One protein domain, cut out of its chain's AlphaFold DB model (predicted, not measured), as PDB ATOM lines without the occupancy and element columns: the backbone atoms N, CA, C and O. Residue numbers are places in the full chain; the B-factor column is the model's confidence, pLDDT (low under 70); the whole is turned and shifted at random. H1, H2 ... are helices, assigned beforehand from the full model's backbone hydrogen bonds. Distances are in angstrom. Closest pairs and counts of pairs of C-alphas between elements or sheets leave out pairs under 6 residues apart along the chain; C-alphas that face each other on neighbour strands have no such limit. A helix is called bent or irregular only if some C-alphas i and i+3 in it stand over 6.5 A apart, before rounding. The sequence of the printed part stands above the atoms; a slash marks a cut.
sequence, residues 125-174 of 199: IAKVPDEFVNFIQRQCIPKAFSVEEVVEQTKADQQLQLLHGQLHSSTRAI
ATOM      1  N   ILE A 125     145.415 184.051 133.941       56.94
ATOM      2  CA  ILE A 125     146.062 185.366 134.057       56.94
ATOM      3  C   ILE A 125     147.583 185.303 134.310       56.94
ATOM      4  O   ILE A 125     148.315 186.063 133.695       56.94
ATOM      5  N   ALA A 126     148.073 184.413 135.172       58.22
ATOM      6  CA  ALA A 126     149.494 184.215 135.455       58.22
ATOM      7  C   ALA A 126     150.255 183.506 134.317       58.22
ATOM      8  O   ALA A 126     151.454 183.710 134.189       58.22
ATOM      9  N   LYS A 127     149.572 182.712 133.478       60.59
ATOM     10  CA  LYS A 127     150.166 182.044 132.298       60.59
ATOM     11  C   LYS A 127     150.114 182.892 131.024       60.59
ATOM     12  O   LYS A 127     150.865 182.639 130.089       60.59
ATOM     13  N   VAL A 128     149.243 183.903 130.986       67.00
ATOM     14  CA  VAL A 128     149.079 184.817 129.841       67.00
ATOM     15  C   VAL A 128     150.385 185.517 129.437       67.00
ATOM     16  O   VAL A 128     150.626 185.591 128.233       67.00
ATOM     17  N   PRO A 129     151.246 186.000 130.360       74.88
ATOM     18  CA  PRO A 129     152.518 186.606 129.980       74.88
ATOM     19  C   PRO A 129     153.419 185.623 129.230       74.88
ATOM     20  O   PRO A 129     153.891 185.942 128.142       74.88
ATOM     21  N   ASP A 130     153.587 184.408 129.753       73.94
ATOM     22  CA  ASP A 130     154.473 183.401 129.163       73.94
ATOM     23  C   ASP A 130     153.935 182.886 127.823       73.94
ATOM     24  O   ASP A 130     154.682 182.723 126.860       73.94
ATOM     25  N   GLU A 131     152.621 182.666 127.720       80.06
ATOM     26  CA  GLU A 131     151.966 182.290 126.463       80.06
ATOM     27  C   GLU A 131     152.094 183.393 125.402       80.06
ATOM     28  O   GLU A 131     152.341 183.094 124.232       80.06
ATOM     29  N   PHE A 132     151.979 184.665 125.795       83.44
ATOM     30  CA  PHE A 132     152.130 185.804 124.890       83.44
ATOM     31  C   PHE A 132     153.579 185.991 124.426       83.44
ATOM     32  O   PHE A 132     153.818 186.205 123.237       83.44
ATOM     33  N   VAL A 133     154.554 185.842 125.327       83.94
ATOM     34  CA  VAL A 133     155.984 185.858 124.975       83.94
ATOM     35  C   VAL A 133     156.305 184.722 124.003       83.94
ATOM     36  O   VAL A 133     156.902 184.961 122.952       83.94
ATOM     37  N   ASN A 134     155.821 183.508 124.281       84.75
ATOM     38  CA  ASN A 134     155.970 182.359 123.385       84.75
ATOM     39  C   ASN A 134     155.281 182.578 122.026       84.75
ATOM     40  O   ASN A 134     155.783 182.126 120.994       84.75
ATOM     41  N   PHE A 135     154.138 183.267 121.999       85.94
ATOM     42  CA  PHE A 135     153.450 183.628 120.760       85.94
ATOM     43  C   PHE A 135     154.284 184.596 119.917       85.94
ATOM     44  O   PHE A 135     154.494 184.330 118.735       85.94
ATOM     45  N   ILE A 136     154.800 185.674 120.517       86.00
ATOM     46  CA  ILE A 136     155.664 186.638 119.822       86.00
ATOM     47  C   ILE A 136     156.895 185.931 119.263       86.00
ATOM     48  O   ILE A 136     157.188 186.069 118.079       86.00
ATOM     49  N   GLN A 137     157.568 185.114 120.076       84.69
ATOM     50  CA  GLN A 137     158.742 184.362 119.642       84.69
ATOM     51  C   GLN A 137     158.449 183.524 118.391       84.69
ATOM     52  O   GLN A 137     159.203 183.571 117.425       84.69
ATOM     53  N   ARG A 138     157.321 182.806 118.358       80.94
ATOM     54  CA  ARG A 138     156.946 181.963 117.212       80.94
ATOM     55  C   ARG A 138     156.525 182.747 115.971       80.94
ATOM     56  O   ARG A 138     156.721 182.247 114.871       80.94
ATOM     57  N   GLN A 139     155.912 183.920 116.125       85.75
ATOM     58  CA  GLN A 139     155.453 184.731 114.988       85.75
ATOM     59  C   GLN A 139     156.560 185.608 114.397       85.75
ATOM     60  O   GLN A 139     156.548 185.888 113.202       85.75
ATOM     61  N   CYS A 140     157.509 186.050 115.221       83.94
ATOM     62  CA  CYS A 140     158.609 186.904 114.785       83.94
ATOM     63  C   CYS A 140     159.762 186.122 114.143       83.94
ATOM     64  O   CYS A 140     160.574 186.730 113.450       83.94
ATOM     65  N   ILE A 141     159.839 184.802 114.343       85.94
ATOM     66  CA  ILE A 141     160.842 183.947 113.700       85.94
ATOM     67  C   ILE A 141     160.310 183.487 112.331       85.94
ATOM     68  O   ILE A 141     159.281 182.809 112.266       85.94
ATOM     69  N   PRO A 142     160.982 183.829 111.214       85.81
ATOM     70  CA  PRO A 142     160.612 183.323 109.897       85.81
ATOM     71  C   PRO A 142     160.708 181.795 109.849       85.81
ATOM     72  O   PRO A 142     161.635 181.222 110.407       85.81
ATOM     73  N   LYS A 143     159.825 181.127 109.091       80.62
ATOM     74  CA  LYS A 143     159.804 179.650 108.948       80.62
ATOM     75  C   LYS A 143     161.128 179.016 108.488       80.62
ATOM     76  O   LYS A 143     161.269 177.804 108.589       80.62
ATOM     77  N   ALA A 144     162.036 179.811 107.927       85.12
ATOM     78  CA  ALA A 144     163.348 179.367 107.473       85.12
ATOM     79  C   ALA A 144     164.358 179.168 108.617       85.12
ATOM     80  O   ALA A 144     165.343 178.472 108.409       85.12
ATOM     81  N   PHE A 145     164.112 179.756 109.791       86.19
ATOM     82  CA  PHE A 145     165.002 179.692 110.948       86.19
ATOM     83  C   PHE A 145     164.370 178.887 112.081       86.19
ATOM     84  O   PHE A 145     163.150 178.915 112.276       86.19
ATOM     85  N   SER A 146     165.207 178.196 112.856       88.06
ATOM     86  CA  SER A 146     164.781 177.543 114.096       88.06
ATOM     87  C   SER A 146     164.976 178.463 115.306       88.06
ATOM     88  O   SER A 146     165.734 179.435 115.273       88.06
ATOM     89  N   VAL A 147     164.268 178.173 116.400       86.38
ATOM     90  CA  VAL A 147     164.400 178.942 117.647       86.38
ATOM     91  C   VAL A 147     165.804 178.789 118.229       86.38
ATOM     92  O   VAL A 147     166.375 179.746 118.747       86.38
ATOM     93  N   GLU A 148     166.359 177.586 118.133       88.25
ATOM     94  CA  GLU A 148     167.677 177.224 118.643       88.25
ATOM     95  C   GLU A 148     168.778 177.985 117.898       88.25
ATOM     96  O   GLU A 148     169.660 178.564 118.530       88.25
ATOM     97  N   GLU A 149     168.668 178.073 116.571       89.88
ATOM     98  CA  GLU A 149     169.609 178.801 115.720       89.88
ATOM     99  C   GLU A 149     169.641 180.296 116.062       89.88
ATOM    100  O   GLU A 149     170.710 180.877 116.244       89.88
ATOM    101  N   VAL A 150     168.472 180.919 116.251       88.06
ATOM    102  CA  VAL A 150     168.387 182.325 116.680       88.06
ATOM    103  C   VAL A 150     169.054 182.523 118.042       88.06
ATOM    104  O   VAL A 150     169.761 183.513 118.240       88.06
ATOM    105  N   VAL A 151     168.878 181.589 118.981       88.69
ATOM    106  CA  VAL A 151     169.506 181.660 120.310       88.69
ATOM    107  C   VAL A 151     171.027 181.545 120.215       88.69
ATOM    108  O   VAL A 151     171.732 182.283 120.907       88.69
ATOM    109  N   GLU A 152     171.551 180.655 119.376       91.25
ATOM    110  CA  GLU A 152     172.994 180.507 119.159       91.25
ATOM    111  C   GLU A 152     173.607 181.754 118.519       91.25
ATOM    112  O   GLU A 152     174.599 182.281 119.028       91.25
ATOM    113  N   GLN A 153     172.977 182.294 117.475       90.31
ATOM    114  CA  GLN A 153     173.455 183.513 116.818       90.31
ATOM    115  C   GLN A 153     173.351 184.740 117.737       90.31
ATOM    116  O   GLN A 153     174.261 185.564 117.778       90.31
ATOM    117  N   THR A 154     172.313 184.819 118.575       88.50
ATOM    118  CA  THR A 154     172.183 185.883 119.590       88.50
ATOM    119  C   THR A 154     173.289 185.808 120.650       88.50
ATOM    120  O   THR A 154     173.689 186.832 121.204       88.50
ATOM    121  N   LYS A 155     173.813 184.612 120.955       89.62
ATOM    122  CA  LYS A 155     174.976 184.447 121.846       89.62
ATOM    123  C   LYS A 155     176.282 184.893 121.193       89.62
ATOM    124  O   LYS A 155     177.159 185.383 121.898       89.62
ATOM    125  N   ALA A 156     176.406 184.722 119.880       91.75
ATOM    126  CA  ALA A 156     177.580 185.138 119.119       91.75
ATOM    127  C   ALA A 156     177.631 186.661 118.878       91.75
ATOM    128  O   ALA A 156     178.721 187.229 118.784       91.75
ATOM    129  N   ASP A 157     176.477 187.332 118.805       94.12
ATOM    130  CA  ASP A 157     176.390 188.773 118.550       94.12
ATOM    131  C   ASP A 157     176.783 189.617 119.778       94.12
ATOM    132  O   ASP A 157     176.085 189.676 120.795       94.12
ATOM    133  N   GLN A 158     177.897 190.341 119.658       91.12
ATOM    134  CA  GLN A 158     178.426 191.195 120.721       91.12
ATOM    135  C   GLN A 158     177.509 192.382 121.065       91.12
ATOM    136  O   GLN A 158     177.417 192.757 122.235       91.12
ATOM    137  N   GLN A 159     176.813 192.976 120.090       90.38
ATOM    138  CA  GLN A 159     175.939 194.130 120.334       90.38
ATOM    139  C   GLN A 159     174.685 193.719 121.109       90.38
ATOM    140  O   GLN A 159     174.289 194.409 122.053       90.38
ATOM    141  N   LEU A 160     174.088 192.576 120.767       87.94
ATOM    142  CA  LEU A 160     172.923 192.053 121.487       87.94
ATOM    143  C   LEU A 160     173.275 191.632 122.918       87.94
ATOM    144  O   LEU A 160     172.486 191.876 123.832       87.94
ATOM    145  N   GLN A 161     174.472 191.086 123.152       90.06
ATOM    146  CA  GLN A 161     174.940 190.768 124.507       90.06
ATOM    147  C   GLN A 161     175.134 192.018 125.376       90.06
ATOM    148  O   GLN A 161     174.757 192.018 126.552       90.06
ATOM    149  N   LEU A 162     175.655 193.111 124.806       88.94
ATOM    150  CA  LEU A 162     175.760 194.390 125.516       88.94
ATOM    151  C   LEU A 162     174.380 194.931 125.910       88.94
ATOM    152  O   LEU A 162     174.182 195.335 127.060       88.94
ATOM    153  N   LEU A 163     173.411 194.894 124.991       86.50
ATOM    154  CA  LEU A 163     172.032 195.311 125.265       86.50
ATOM    155  C   LEU A 163     171.365 194.434 126.331       86.50
ATOM    156  O   LEU A 163     170.730 194.957 127.248       86.50
ATOM    157  N   HIS A 164     171.552 193.116 126.254       85.94
ATOM    158  CA  HIS A 164     171.048 192.172 127.249       85.94
ATOM    159  C   HIS A 164     171.587 192.507 128.651       85.94
ATOM    160  O   HIS A 164     170.814 192.587 129.608       85.94
ATOM    161  N   GLY A 165     172.883 192.811 128.775       84.44
ATOM    162  CA  GLY A 165     173.490 193.242 130.037       84.44
ATOM    163  C   GLY A 165     172.869 194.517 130.628       84.44
ATOM    164  O   GLY A 165     172.606 194.572 131.832       84.44
ATOM    165  N   GLN A 166     172.578 195.520 129.793       86.56
ATOM    166  CA  GLN A 166     171.959 196.784 130.227       86.56
ATOM    167  C   GLN A 166     170.486 196.622 130.639       86.56
ATOM    168  O   GLN A 166     170.019 197.259 131.584       86.56
ATOM    169  N   LEU A 167     169.739 195.740 129.974       82.56
ATOM    170  CA  LEU A 167     168.352 195.447 130.348       82.56
ATOM    171  C   LEU A 167     168.267 194.744 131.708       82.56
ATOM    172  O   LEU A 167     167.406 195.083 132.525       82.56
ATOM    173  N   HIS A 168     169.182 193.813 131.992       77.31
ATOM    174  CA  HIS A 168     169.251 193.139 133.295       77.31
ATOM    175  C   HIS A 168     169.663 194.088 134.428       77.31
ATOM    176  O   HIS A 168     169.100 194.008 135.524       77.31
ATOM    177  N   SER A 169     170.594 195.017 134.181       77.44
ATOM    178  CA  SER A 169     170.980 196.031 135.175       77.44
ATOM    179  C   SER A 169     169.839 197.017 135.462       77.44
ATOM    180  O   SER A 169     169.547 197.301 136.626       77.44
ATOM    181  N   SER A 170     169.129 197.464 134.423       68.81
ATOM    182  CA  SER A 170     167.966 198.353 134.536       68.81
ATOM    183  C   SER A 170     166.791 197.686 135.262       68.81
ATOM    184  O   SER A 170     166.196 198.274 136.166       68.81
ATOM    185  N   THR A 171     166.500 196.419 134.957       66.06
ATOM    186  CA  THR A 171     165.415 195.665 135.610       66.06
ATOM    187  C   THR A 171     165.678 195.478 137.106       66.06
ATOM    188  O   THR A 171     164.766 195.631 137.924       66.06
ATOM    189  N   ARG A 172     166.939 195.235 137.495       58.69
ATOM    190  CA  ARG A 172     167.351 195.214 138.909       58.69
ATOM    191  C   ARG A 172     167.137 196.566 139.589       58.69
ATOM    192  O   ARG A 172     166.591 196.591 140.690       58.69
ATOM    193  N   ALA A 173     167.480 197.672 138.930       53.62
ATOM    194  CA  ALA A 173     167.251 199.017 139.462       53.62
ATOM    195  C   ALA A 173     165.752 199.312 139.676       53.62
ATOM    196  O   ALA A 173     165.365 199.821 140.725       53.62
ATOM    197  N   ILE A 174     164.889 198.900 138.742       56.09
ATOM    198  CA  ILE A 174     163.430 199.067 138.855       56.09
ATOM    199  C   ILE A 174     162.853 198.207 139.990       56.09
ATOM    200  O   ILE A 174     161.957 198.658 140.706       56.09
TER     201      ILE A 174
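What this domain is: This is residues 125 to 174 of the 199 residues of the protein "Polyproteinlike family protein, putative" of Ixodes scapularis (UniProt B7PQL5). Three helices follow one another as the sides of an open, flat U: H1 is one arm, the shorter H2 is the base, and H3 is the other arm, with an empty space between the arms. H1 runs toward the base and H3 runs away from it; H2 and H3 meet at a corner, while a loop of residues 141 to 146 joins H1 to H2. The printed part has 50 residues with three named helices, in the order H1, H2, H3, and no named strand; its class is all helix. The whole is loose, with a radius of gyration of the C-alphas of 13.5 A, and flat, with spans of 36 by 35 by 12 A.

How they stand to each other: H1, residues 125 to 140, touches no helix, and its residues 125 to 136 stand free. A short link of 6 residues leads to H2, residues 147 to 156. H1 and H2 are apart, but only just, with their closest C-alphas 8.1 A from each other. A tight link of 1 residue, Asp 157, leads on to H3, residues 158 to 174. H2 and H3 only just touch, with 3 pairs of C-alphas within 8 A, and they touch only at the corner by their link. The closest C-alphas of the two are those of Thr 154 and Leu 160, 6.5 A apart, and H3 touches H2 with residues 160 to 161 alone. The lines of H2 and H3 are about perpendicular, at 85 degrees, and their centres are 17.4 A apart. H1 and H3 are apart. In H2 and H3 every O i to N i+4 pair is within hydrogen-bond range; in H1 it is 10 of 12.

Where its parts are: H1 begins at Ile 125, with its C-alpha at (146.062, 185.366, 134.057), and ends at Cys 140, 23.0 A away from C-alpha to C-alpha. H1 is irregular, but only just: C-alphas 126 and 129 are 6.7 A apart. H2 runs from Val 147, with its C-alpha at (164.400, 178.942, 117.647), to Ala 156. H3, the longest helix with 17 residues, spans 24.8 A from the C-alpha of Gln 158 to that of Ile 174, which is at (163.430, 199.067, 138.855).

The domain as a whole: The two C-alphas farthest apart are those of Ala 144, in the link between H1 and H2, and Ala 173, in H3, at 37.7 A. The first and last printed C-alphas, of Ile 125 and Ile 174, are 22.6 A apart. The printed part has no cut, and neither of its two links is long. The mean pLDDT of the printed part is 81.2; it is under 70 at residues 125 to 128 and 170 to 174.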